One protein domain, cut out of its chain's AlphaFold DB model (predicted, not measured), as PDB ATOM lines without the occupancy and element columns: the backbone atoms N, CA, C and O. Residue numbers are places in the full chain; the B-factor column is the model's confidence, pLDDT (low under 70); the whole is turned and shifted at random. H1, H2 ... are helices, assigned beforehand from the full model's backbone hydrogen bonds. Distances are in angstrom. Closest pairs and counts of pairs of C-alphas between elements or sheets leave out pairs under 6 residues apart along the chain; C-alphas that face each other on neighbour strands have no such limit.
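Overview. This is residues 82 to 171 of the 207 residues of an uncharacterized protein of Betaproteobacteria bacterium HGW-Betaproteobacteria-10 (UniProt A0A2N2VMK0). H3 runs through the middle of a rounded body of helices, in a three-helix bundle with H1 and H6; H2 folds back beside H3 as a helical hairpin, and the short H4 and H5 run crosswise on the side of H3 away from H1. The 90 printed residues hold six named helices, H1 to H6 in chain order, and no named strand: all helix. The whole is compact, with a radius of gyration of the C-alphas of 11.9 A and spans of 31 by 27 by 27 A.

Arrangement. Start at H1, residues 87 to 97, which touches the hub H3, residues 118 to 129, at a shallow tilt of 18 degrees, the same way; the closest C-alphas, of Ala 91 and Leu 122, are 4.5 A apart. H2, residues 103 to 112, touches H3 at 26 degrees, opposite ways, with C-alphas 110 and 121 closest at 6.7 A. Residues 126 to 127 of H3 only just touch H4, residues 135 to 142, with 3 pairs of C-alphas within 8 A; C-alphas 127 and 138 are closest, at 6.5 A. Residues 119 to 123 touch H5, residues 148 to 153, closest at C-alphas 120 and 153, 5.4 A. H6, residues 161 to 171, touches H1 at C-alphas 94 and 171, the closest at 6.0 A. In H1 to H6 every O i to N i+4 pair is within hydrogen-bond range.

Along the chain. Find C-alpha 87 at (106.910, 200.860, 104.573); H1 runs 15.3 A from there. H3 begins at (103.740, 205.502, 104.212) and spans 16.0 A. H6 spans 15.2 A, ending at (104.687, 188.898, 108.924).

Size, cuts and confidence. The C-alphas farthest apart, of Arg 100 and Lys 156, are 33.6 A apart. The printed part has no cut and no long link. Look for low confidence, pLDDT under 70, at residues 98 to 116.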
ATOM      1  N   VAL A  82     115.791 193.746 101.251       79.62
ATOM      2  CA  VAL A  82     115.793 195.190 101.524       79.62
ATOM      3  C   VAL A  82     114.492 195.847 101.046       79.62
ATOM      4  O   VAL A  82     113.981 196.734 101.732       79.62
ATOM      5  N   GLU A  83     113.922 195.414  99.917       83.00
ATOM      6  CA  GLU A  83     112.632 195.923  99.431       83.00
ATOM      7  C   GLU A  83     111.460 195.522 100.331       83.00
ATOM      8  O   GLU A  83     110.514 196.300 100.460       83.00
ATOM      9  N   SER A  84     111.510 194.365 100.998       80.69
ATOM     10  CA  SER A  84     110.444 193.961 101.931       80.69
ATOM     11  C   SER A  84     110.379 194.833 103.192       80.69
ATOM     12  O   SER A  84     109.372 194.834 103.895       80.69
ATOM     13  N   LEU A  85     111.413 195.638 103.463       82.06
ATOM     14  CA  LEU A  85     111.441 196.604 104.568       82.06
ATOM     15  C   LEU A  85     110.917 197.993 104.183       82.06
ATOM     16  O   LEU A  85     110.902 198.907 105.019       82.06
ATOM     17  N   LEU A  86     110.504 198.184 102.929       85.56
ATOM     18  CA  LEU A  86     109.839 199.410 102.508       85.56
ATOM     19  C   LEU A  86     108.481 199.534 103.222       85.56
ATOM     20  O   LEU A  86     107.746 198.545 103.283       85.56
ATOM     21  N   PRO A  87     108.135 200.708 103.791       81.75
ATOM     22  CA  PRO A  87     106.910 200.860 104.573       81.75
ATOM     23  C   PRO A  87     105.641 200.449 103.830       81.75
ATOM     24  O   PRO A  87     104.799 199.772 104.408       81.75
ATOM     25  N   GLU A  88     105.551 200.792 102.548       82.25
ATOM     26  CA  GLU A  88     104.421 200.503 101.663       82.25
ATOM     27  C   GLU A  88     104.234 198.984 101.520       82.25
ATOM     28  O   GLU A  88     103.125 198.451 101.574       82.25
ATOM     29  N   ARG A  89     105.358 198.272 101.354       83.88
ATOM     30  CA  ARG A  89     105.398 196.816 101.176       83.88
ATOM     31  C   ARG A  89     105.041 196.099 102.459       83.88
ATOM     32  O   ARG A  89     104.167 195.243 102.459       83.88
ATOM     33  N   LEU A  90     105.672 196.494 103.553       83.62
ATOM     34  CA  LEU A  90     105.451 195.863 104.839       83.62
ATOM     35  C   LEU A  90     104.027 196.114 105.352       83.62
ATOM     36  O   LEU A  90     103.417 195.210 105.916       83.62
ATOM     37  N   ALA A  91     103.468 197.304 105.100       81.69
ATOM     38  CA  ALA A  91     102.064 197.599 105.367       81.69
ATOM     39  C   ALA A  91     101.145 196.664 104.573       81.69
ATOM     40  O   ALA A  91     100.230 196.079 105.147       81.69
ATOM     41  N   HIS A  92     101.418 196.483 103.279       82.69
ATOM     42  CA  HIS A  92     100.659 195.569 102.432       82.69
ATOM     43  C   HIS A  92     100.726 194.120 102.934       82.69
ATOM     44  O   HIS A  92      99.688 193.485 103.096       82.69
ATOM     45  N   ASP A  93     101.915 193.604 103.243       82.62
ATOM     46  CA  ASP A  93     102.068 192.220 103.700       82.62
ATOM     47  C   ASP A  93     101.396 191.989 105.073       82.62
ATOM     48  O   ASP A  93     100.800 190.936 105.305       82.62
ATOM     49  N   LEU A  94     101.406 192.996 105.958       82.00
ATOM     50  CA  LEU A  94     100.640 192.992 107.213       82.00
ATOM     51  C   LEU A  94      99.132 192.861 106.956       82.00
ATOM     52  O   LEU A  94      98.469 192.028 107.576       82.00
ATOM     53  N   VAL A  95      98.598 193.630 106.002       76.69
ATOM     54  CA  VAL A  95      97.188 193.538 105.595       76.69
ATOM     55  C   VAL A  95      96.859 192.137 105.092       76.69
ATOM     56  O   VAL A  95      95.863 191.556 105.525       76.69
ATOM     57  N   LEU A  96      97.702 191.583 104.213       75.50
ATOM     58  CA  LEU A  96      97.520 190.244 103.649       75.50
ATOM     59  C   LEU A  96      97.483 189.164 104.737       75.50
ATOM     60  O   LEU A  96      96.616 188.291 104.704       75.50
ATOM     61  N   LEU A  97      98.367 189.243 105.737       74.19
ATOM     62  CA  LEU A  97      98.389 188.303 106.860       74.19
ATOM     63  C   LEU A  97      97.050 188.274 107.620       74.19
ATOM     64  O   LEU A  97      96.608 187.214 108.068       74.19
ATOM     65  N   ASN A  98      96.364 189.414 107.719       69.44
ATOM     66  CA  ASN A  98      95.108 189.544 108.458       69.44
ATOM     67  C   ASN A  98      93.837 189.322 107.601       69.44
ATOM     68  O   ASN A  98      92.712 189.462 108.092       69.44
ATOM     69  N   GLN A  99      93.968 188.913 106.331       64.94
ATOM     70  CA  GLN A  99      92.834 188.687 105.414       64.94
ATOM     71  C   GLN A  99      91.879 187.551 105.823       64.94
ATOM     72  O   GLN A  99      90.839 187.376 105.193       64.94
ATOM     73  N   ARG A 100      92.156 186.816 106.910       54.75
ATOM     74  CA  ARG A 100      91.178 185.892 107.511       54.75
ATOM     75  C   ARG A 100      90.122 186.583 108.390       54.75
ATOM     76  O   ARG A 100      89.128 185.937 108.695       54.75
ATOM     77  N   MET A 101      90.289 187.859 108.771       50.81
ATOM     78  CA  MET A 101      89.302 188.587 109.594       50.81
ATOM     79  C   MET A 101      89.018 190.045 109.178       50.81
ATOM     80  O   MET A 101      88.027 190.599 109.645       50.81
ATOM     81  N   ALA A 102      89.836 190.682 108.328       53.72
ATOM     82  CA  ALA A 102      89.909 192.150 108.322       53.72
ATOM     83  C   ALA A 102      89.926 192.854 106.948       53.72
ATOM     84  O   ALA A 102      90.177 194.057 106.898       53.72
ATOM     85  N   SER A 103      89.640 192.166 105.838       57.59
ATOM     86  CA  SER A 103      89.756 192.762 104.492       57.59
ATOM     87  C   SER A 103      88.914 194.033 104.310       57.59
ATOM     88  O   SER A 103      89.424 195.036 103.831       57.59
ATOM     89  N   GLN A 104      87.669 194.075 104.794       59.53
ATOM     90  CA  GLN A 104      86.831 195.273 104.620       59.53
ATOM     91  C   GLN A 104      87.228 196.458 105.517       59.53
ATOM     92  O   GLN A 104      87.152 197.599 105.074       59.53
ATOM     93  N   GLN A 105      87.649 196.213 106.762       61.06
ATOM     94  CA  GLN A 105      88.007 197.291 107.694       61.06
ATOM     95  C   GLN A 105      89.390 197.872 107.394       61.06
ATOM     96  O   GLN A 105      89.584 199.078 107.507       61.06
ATOM     97  N   ILE A 106      90.343 197.029 106.989       62.28
ATOM     98  CA  ILE A 106      91.704 197.478 106.690       62.28
ATOM     99  C   ILE A 106      91.750 198.227 105.359       62.28
ATOM    100  O   ILE A 106      92.384 199.277 105.301       62.28
ATOM    101  N   ASP A 107      91.053 197.754 104.321       65.06
ATOM    102  CA  ASP A 107      91.033 198.445 103.026       65.06
ATOM    103  C   ASP A 107      90.351 199.819 103.132       65.06
ATOM    104  O   ASP A 107      90.829 200.794 102.552       65.06
ATOM    105  N   GLN A 108      89.281 199.935 103.931       65.56
ATOM    106  CA  GLN A 108      88.634 201.222 104.217       65.56
ATOM    107  C   GLN A 108      89.557 202.173 104.982       65.56
ATOM    108  O   GLN A 108      89.627 203.357 104.647       65.56
ATOM    109  N   GLU A 109      90.289 201.667 105.973       67.19
ATOM    110  CA  GLU A 109      91.146 202.520 106.786       67.19
ATOM    111  C   GLU A 109      92.436 202.902 106.057       67.19
ATOM    112  O   GLU A 109      92.844 204.055 106.129       67.19
ATOM    113  N   LEU A 110      93.013 202.021 105.236       66.06
ATOM    114  CA  LEU A 110      94.105 202.389 104.332       66.06
ATOM    115  C   LEU A 110      93.670 203.399 103.267       66.06
ATOM    116  O   LEU A 110      94.409 204.350 103.022       66.06
ATOM    117  N   ALA A 111      92.467 203.263 102.699       67.69
ATOM    118  CA  ALA A 111      91.912 204.260 101.783       67.69
ATOM    119  C   ALA A 111      91.682 205.616 102.478       67.69
ATOM    120  O   ALA A 111      91.895 206.671 101.882       67.69
ATOM    121  N   ARG A 112      91.317 205.621 103.768       67.38
ATOM    122  CA  ARG A 112      91.237 206.849 104.579       67.38
ATOM    123  C   ARG A 112      92.613 207.470 104.833       67.38
ATOM    124  O   ARG A 112      92.741 208.688 104.951       67.38
ATOM    125  N   LEU A 113      93.639 206.631 104.925       66.81
ATOM    126  CA  LEU A 113      95.032 207.017 105.139       66.81
ATOM    127  C   LEU A 113      95.764 207.354 103.832       66.81
ATOM    128  O   LEU A 113      96.949 207.665 103.888       66.81
ATOM    129  N   ASP A 114      95.109 207.324 102.667       60.28
ATOM    130  CA  ASP A 114      95.782 207.442 101.366       60.28
ATOM    131  C   ASP A 114      96.464 208.811 101.151       60.28
ATOM    132  O   ASP A 114      97.430 208.929 100.401       60.28
ATOM    133  N   ALA A 115      96.054 209.826 101.921       59.59
ATOM    134  CA  ALA A 115      96.699 211.141 102.000       59.59
ATOM    135  C   ALA A 115      97.852 211.240 103.033       59.59
ATOM    136  O   ALA A 115      98.398 212.325 103.241       59.59
ATOM    137  N   GLN A 116      98.205 210.153 103.726       67.00
ATOM    138  CA  GLN A 116      99.190 210.133 104.816       67.00
ATOM    139  C   GLN A 116     100.509 209.458 104.409       67.00
ATOM    140  O   GLN A 116     100.562 208.650 103.488       67.00
ATOM    141  N   ASN A 117     101.593 209.793 105.123       83.81
ATOM    142  CA  ASN A 117     102.924 209.212 104.911       83.81
ATOM    143  C   ASN A 117     102.894 207.679 105.074       83.81
ATOM    144  O   ASN A 117     102.259 207.151 105.983       83.81
ATOM    145  N   GLU A 118     103.650 206.968 104.246       87.06
ATOM    146  CA  GLU A 118     103.740 205.502 104.212       87.06
ATOM    147  C   GLU A 118     104.205 204.860 105.532       87.06
ATOM    148  O   GLU A 118     103.780 203.766 105.897       87.06
ATOM    149  N   ASN A 119     105.005 205.564 106.335       88.25
ATOM    150  CA  ASN A 119     105.334 205.127 107.694       88.25
ATOM    151  C   ASN A 119     104.116 205.168 108.627       88.25
ATOM    152  O   ASN A 119     104.048 204.361 109.550       88.25
ATOM    153  N   VAL A 120     103.171 206.087 108.403       89.50
ATOM    154  CA  VAL A 120     101.911 206.145 109.155       89.50
ATOM    155  C   VAL A 120     101.021 204.975 108.757       89.50
ATOM    156  O   VAL A 120     100.553 204.247 109.629       89.50
ATOM    157  N   LYS A 121     100.885 204.715 107.450       87.50
ATOM    158  CA  LYS A 121     100.181 203.526 106.946       87.50
ATOM    159  C   LYS A 121     100.759 202.238 107.541       87.50
ATOM    160  O   LYS A 121     100.002 201.398 108.017       87.50
ATOM    161  N   LEU A 122     102.088 202.122 107.615       89.88
ATOM    162  CA  LEU A 122     102.766 200.979 108.230       89.88
ATOM    163  C   LEU A 122     102.400 200.775 109.706       89.88
ATOM    164  O   LEU A 122     102.074 199.656 110.098       89.88
ATOM    165  N   ILE A 123     102.466 201.817 110.543       91.31
ATOM    166  CA  ILE A 123     102.178 201.657 111.979       91.31
ATOM    167  C   ILE A 123     100.697 201.363 112.243       91.31
ATOM    168  O   ILE A 123     100.395 200.597 113.159       91.31
ATOM    169  N   GLU A 124      99.778 201.902 111.438       88.38
ATOM    170  CA  GLU A 124      98.352 201.575 111.551       88.38
ATOM    171  C   GLU A 124      98.073 200.143 111.084       88.38
ATOM    172  O   GLU A 124      97.426 199.378 111.802       88.38
ATOM    173  N   ALA A 125      98.645 199.729 109.946       86.62
ATOM    174  CA  ALA A 125      98.568 198.348 109.476       86.62
ATOM    175  C   ALA A 125      99.131 197.370 110.519       86.62
ATOM    176  O   ALA A 125      98.531 196.324 110.769       86.62
ATOM    177  N   ALA A 126     100.233 197.725 111.186       89.69
ATOM    178  CA  ALA A 126     100.815 196.921 112.255       89.69
ATOM    179  C   ALA A 126      99.880 196.794 113.464       89.69
ATOM    180  O   ALA A 126      99.671 195.680 113.943       89.69
ATOM    181  N   LYS A 127      99.274 197.892 113.942       89.31
ATOM    182  CA  LYS A 127      98.309 197.838 115.057       89.31
ATOM    183  C   LYS A 127      97.115 196.954 114.734       89.31
ATOM    184  O   LYS A 127      96.745 196.123 115.558       89.31
ATOM    185  N   LEU A 128      96.540 197.115 113.543       85.62
ATOM    186  CA  LEU A 128      95.381 196.339 113.106       85.62
ATOM    187  C   LEU A 128      95.723 194.852 112.978       85.62
ATOM    188  O   LEU A 128      95.007 194.003 113.504       85.62
ATOM    189  N   SER A 129      96.843 194.537 112.329       84.12
ATOM    190  CA  SER A 129      97.262 193.153 112.065       84.12
ATOM    191  C   SER A 129      97.669 192.407 113.331       84.12
ATOM    192  O   SER A 129      97.409 191.215 113.458       84.12
ATOM    193  N   LEU A 130      98.256 193.116 114.296       86.81
ATOM    194  CA  LEU A 130      98.667 192.565 115.588       86.81
ATOM    195  C   LEU A 130      97.594 192.716 116.681       86.81
ATOM    196  O   LEU A 130      97.845 192.344 117.825       86.81
ATOM    197  N   GLN A 131      96.413 193.250 116.342       87.50
ATOM    198  CA  GLN A 131      95.284 193.475 117.257       87.50
ATOM    199  C   GLN A 131      95.647 194.310 118.499       87.50
ATOM    200  O   GLN A 131      95.141 194.086 119.600       87.50
ATOM    201  N   LEU A 132      96.528 195.296 118.320       90.44
ATOM    202  CA  LEU A 132      96.985 196.188 119.384       90.44
ATOM    203  C   LEU A 132      96.008 197.354 119.533       90.44
ATOM    204  O   LEU A 132      95.642 198.020 118.561       90.44
ATOM    205  N   LYS A 133      95.605 197.637 120.767       90.75
ATOM    206  CA  LYS A 133      94.624 198.676 121.096       90.75
ATOM    207  C   LYS A 133      95.285 200.034 121.264       90.75
ATOM    208  O   LYS A 133      94.682 201.062 120.956       90.75
ATOM    209  N   THR A 134      96.526 200.057 121.739       92.44
ATOM    210  CA  THR A 134      97.211 201.296 122.116       92.44
ATOM    211  C   THR A 134      98.543 201.467 121.401       92.44
ATOM    212  O   THR A 134      99.155 200.520 120.913       92.44
ATOM    213  N   ASP A 135      99.014 202.710 121.338       93.06
ATOM    214  CA  ASP A 135     100.344 202.995 120.797       93.06
ATOM    215  C   ASP A 135     101.456 202.540 121.737       93.06
ATOM    216  O   ASP A 135     102.549 202.249 121.270       93.06
ATOM    217  N   ALA A 136     101.178 202.459 123.041       94.12
ATOM    218  CA  ALA A 136     102.121 201.937 124.022       94.12
ATOM    219  C   ALA A 136     102.382 200.442 123.785       94.12
ATOM    220  O   ALA A 136     103.527 200.003 123.807       94.12
ATOM    221  N   GLU A 137     101.332 199.676 123.473       93.88
ATOM    222  CA  GLU A 137     101.463 198.273 123.070       93.88
ATOM    223  C   GLU A 137     102.276 198.139 121.776       93.88
ATOM    224  O   GLU A 137     103.188 197.316 121.715       93.88
ATOM    225  N   LEU A 138     102.009 198.975 120.761       94.56
ATOM    226  CA  LEU A 138     102.812 198.981 119.533       94.56
ATOM    227  C   LEU A 138     104.274 199.342 119.817       94.56
ATOM    228  O   LEU A 138     105.173 198.658 119.340       94.56
ATOM    229  N   ALA A 139     104.524 200.395 120.595       95.06
ATOM    230  CA  ALA A 139     105.870 200.826 120.945       95.06
ATOM    231  C   ALA A 139     106.641 199.719 121.674       95.06
ATOM    232  O   ALA A 139     107.800 199.471 121.349       95.06
ATOM    233  N   HIS A 140     105.972 199.006 122.585       95.06
ATOM    234  CA  HIS A 140     106.535 197.863 123.292       95.06
ATOM    235  C   HIS A 140     106.886 196.711 122.342       95.06
ATOM    236  O   HIS A 140     108.008 196.217 122.379       95.06
ATOM    237  N   VAL A 141     105.973 196.326 121.443       92.69
ATOM    238  CA  VAL A 141     106.217 195.261 120.449       92.69
ATOM    239  C   VAL A 141     107.377 195.609 119.510       92.69
ATOM    240  O   VAL A 141     108.155 194.735 119.129       92.69
ATOM    241  N   LEU A 142     107.499 196.881 119.135       93.25
ATOM    242  CA  LEU A 142     108.559 197.376 118.258       93.25
ATOM    243  C   LEU A 142     109.866 197.700 118.989       93.25
ATOM    244  O   LEU A 142     110.852 198.023 118.325       93.25
ATOM    245  N   GLU A 143     109.866 197.633 120.321       95.00
ATOM    246  CA  GLU A 143     110.957 198.062 121.198       95.00
ATOM    247  C   GLU A 143     111.474 199.471 120.869       95.00
ATOM    248  O   GLU A 143     112.675 199.740 120.794       95.00
ATOM    249  N   VAL A 144     110.543 200.400 120.656       94.75
ATOM    250  CA  VAL A 144     110.840 201.823 120.449       94.75
ATOM    251  C   VAL A 144     110.397 202.642 121.654       94.75
ATOM    252  O   VAL A 144     109.526 202.234 122.414       94.75
ATOM    253  N   GLY A 145     110.976 203.833 121.821       92.75
ATOM    254  CA  GLY A 145     110.541 204.745 122.880       92.75
ATOM    255  C   GLY A 145     109.101 205.224 122.668       92.75
ATOM    256  O   GLY A 145     108.683 205.423 121.525       92.75
ATOM    257  N   ASP A 146     108.385 205.488 123.762       86.81
ATOM    258  CA  ASP A 146     106.949 205.822 123.792       86.81
ATOM    259  C   ASP A 146     106.547 206.987 122.872       86.81
ATOM    260  O   ASP A 146     105.437 207.039 122.344       86.81
ATOM    261  N   THR A 147     107.456 207.936 122.637       92.19
ATOM    262  CA  THR A 147     107.201 209.100 121.776       92.19
ATOM    263  C   THR A 147     107.363 208.803 120.286       92.19
ATOM    264  O   THR A 147     106.895 209.583 119.457       92.19
ATOM    265  N   THR A 148     107.991 207.685 119.920       92.88
ATOM    266  CA  THR A 148     108.353 207.354 118.532       92.88
ATOM    267  C   THR A 148     107.121 207.233 117.648       92.88
ATOM    268  O   THR A 148     107.079 207.836 116.580       92.88
ATOM    269  N   ILE A 149     106.083 206.528 118.105       94.00
ATOM    270  CA  ILE A 149     104.847 206.328 117.331       94.00
ATOM    271  C   ILE A 149     104.158 207.671 117.044       94.00
ATOM    272  O   ILE A 149     103.757 207.945 115.913       94.00
ATOM    273  N   SER A 150     104.105 208.554 118.043       92.62
ATOM    274  CA  SER A 150     103.551 209.906 117.897       92.62
ATOM    275  C   SER A 150     104.370 210.777 116.930       92.62
ATOM    276  O   SER A 150     103.816 211.494 116.090       92.62
ATOM    277  N   MET A 151     105.703 210.685 116.980       92.75
ATOM    278  CA  MET A 151     106.579 211.388 116.035       92.75
ATOM    279  C   MET A 151     106.418 210.872 114.600       92.75
ATOM    280  O   MET A 151     106.403 211.678 113.670       92.75
ATOM    281  N   VAL A 152     106.225 209.561 114.415       91.75
ATOM    282  CA  VAL A 152     105.930 208.971 113.102       91.75
ATOM    283  C   VAL A 152     104.592 209.479 112.562       91.75
ATOM    284  O   VAL A 152     104.549 209.965 111.434       91.75
ATOM    285  N   ARG A 153     103.523 209.481 113.370       89.06
ATOM    286  CA  ARG A 153     102.208 210.017 112.959       89.06
ATOM    287  C   ARG A 153     102.236 211.487 112.578       89.06
ATOM    288  O   ARG A 153     101.586 211.893 111.623       89.06
ATOM    289  N   SER A 154     102.994 212.288 113.319       89.25
ATOM    290  CA  SER A 154     103.159 213.714 113.020       89.25
ATOM    291  C   SER A 154     104.144 213.988 111.879       89.25
ATOM    292  O   SER A 154     104.476 215.147 111.636       89.25
ATOM    293  N   ASN A 155     104.611 212.943 111.182       87.25
ATOM    294  CA  ASN A 155     105.562 213.018 110.077       87.25
ATOM    295  C   ASN A 155     106.893 213.699 110.455       87.25
ATOM    296  O   ASN A 155     107.593 214.256 109.613       87.25
ATOM    297  N   LYS A 156     107.241 213.678 111.749       88.81
ATOM    298  CA  LYS A 156     108.485 214.252 112.285       88.81
ATOM    299  C   LYS A 156     109.640 213.253 112.263       88.81
ATOM    300  O   LYS A 156     110.793 213.656 112.382       88.81
ATOM    301  N   SER A 157     109.344 211.962 112.118       90.88
ATOM    302  CA  SER A 157     110.334 210.889 111.993       90.88
ATOM    303  C   SER A 157     109.801 209.729 111.153       90.88
ATOM    304  O   SER A 157     108.596 209.515 111.083       90.88
ATOM    305  N   GLY A 158     110.697 208.936 110.567       89.25
ATOM    306  CA  GLY A 158     110.354 207.632 109.993       89.25
ATOM    307  C   GLY A 158     110.525 206.497 111.003       89.25
ATOM    308  O   GLY A 158     111.159 206.674 112.047       89.25
ATOM    309  N   LEU A 159     110.001 205.317 110.675       90.06
ATOM    310  CA  LEU A 159     110.272 204.118 111.459       90.06
ATOM    311  C   LEU A 159     111.670 203.576 111.112       90.06
ATOM    312  O   LEU A 159     112.006 203.390 109.938       90.06
ATOM    313  N   GLY A 160     112.495 203.343 112.135       91.31
ATOM    314  CA  GLY A 160     113.857 202.831 111.969       91.31
ATOM    315  C   GLY A 160     113.913 201.405 111.405       91.31
ATOM    316  O   GLY A 160     112.908 200.700 111.339       91.31
ATOM    317  N   LEU A 161     115.117 200.960 111.030       91.44
ATOM    318  CA  LEU A 161     115.329 199.643 110.417       91.44
ATOM    319  C   LEU A 161     115.006 198.478 111.368       91.44
ATOM    320  O   LEU A 161     114.359 197.524 110.955       91.44
ATOM    321  N   LEU A 162     115.415 198.565 112.639       93.69
ATOM    322  CA  LEU A 162     115.182 197.499 113.623       93.69
ATOM    323  C   LEU A 162     113.682 197.245 113.879       93.69
ATOM    324  O   LEU A 162     113.259 196.100 113.738       93.69
ATOM    325  N   PRO A 163     112.841 198.266 114.142       94.19
ATOM    326  CA  PRO A 163     111.394 198.056 114.237       94.19
ATOM    327  C   PRO A 163     110.768 197.451 112.972       94.19
ATOM    328  O   PRO A 163     109.864 196.628 113.069       94.19
ATOM    329  N   LYS A 164     111.256 197.820 111.779       93.75
ATOM    330  CA  LYS A 164     110.789 197.237 110.510       93.75
ATOM    331  C   LYS A 164     111.163 195.761 110.382       93.75
ATOM    332  O   LYS A 164     110.330 194.967 109.970       93.75
ATOM    333  N   LEU A 165     112.377 195.382 110.780       91.38
ATOM    334  CA  LEU A 165     112.806 193.981 110.818       91.38
ATOM    335  C   LEU A 165     111.953 193.151 111.787       91.38
ATOM    336  O   LEU A 165     111.577 192.035 111.446       91.38
ATOM    337  N   ARG A 166     111.587 193.706 112.953       93.00
ATOM    338  CA  ARG A 166     110.663 193.050 113.898       93.00
ATOM    339  C   ARG A 166     109.288 192.825 113.283       93.00
ATOM    340  O   ARG A 166     108.723 191.746 113.411       93.00
ATOM    341  N   LEU A 167     108.748 193.827 112.592       91.69
ATOM    342  CA  LEU A 167     107.488 193.671 111.867       91.69
ATOM    343  C   LEU A 167     107.599 192.601 110.776       91.69
ATOM    344  O   LEU A 167     106.726 191.745 110.686       91.69
ATOM    345  N   LEU A 168     108.681 192.599 109.994       88.44
ATOM    346  CA  LEU A 168     108.884 191.621 108.927       88.44
ATOM    347  C   LEU A 168     109.006 190.184 109.460       88.44
ATOM    348  O   LEU A 168     108.424 189.277 108.867       88.44
ATOM    349  N   GLU A 169     109.689 189.973 110.591       89.31
ATOM    350  CA  GLU A 169     109.713 188.679 111.293       89.31
ATOM    351  C   GLU A 169     108.286 188.202 111.589       89.31
ATOM    352  O   GLU A 169     107.931 187.071 111.267       89.31
ATOM    353  N   ARG A 170     107.439 189.072 112.154       86.56
ATOM    354  CA  ARG A 170     106.050 188.718 112.501       86.56
ATOM    355  C   ARG A 170     105.197 188.394 111.280       86.56
ATOM    356  O   ARG A 170     104.304 187.560 111.376       86.56
ATOM    357  N   VAL A 171     105.455 189.065 110.162       81.81
ATOM    358  CA  VAL A 171     104.687 188.898 108.924       81.81
ATOM    359  C   VAL A 171     105.074 187.624 108.188       81.81
ATOM    360  O   VAL A 171     104.216 186.871 107.738       81.81
TER     361      VAL A 171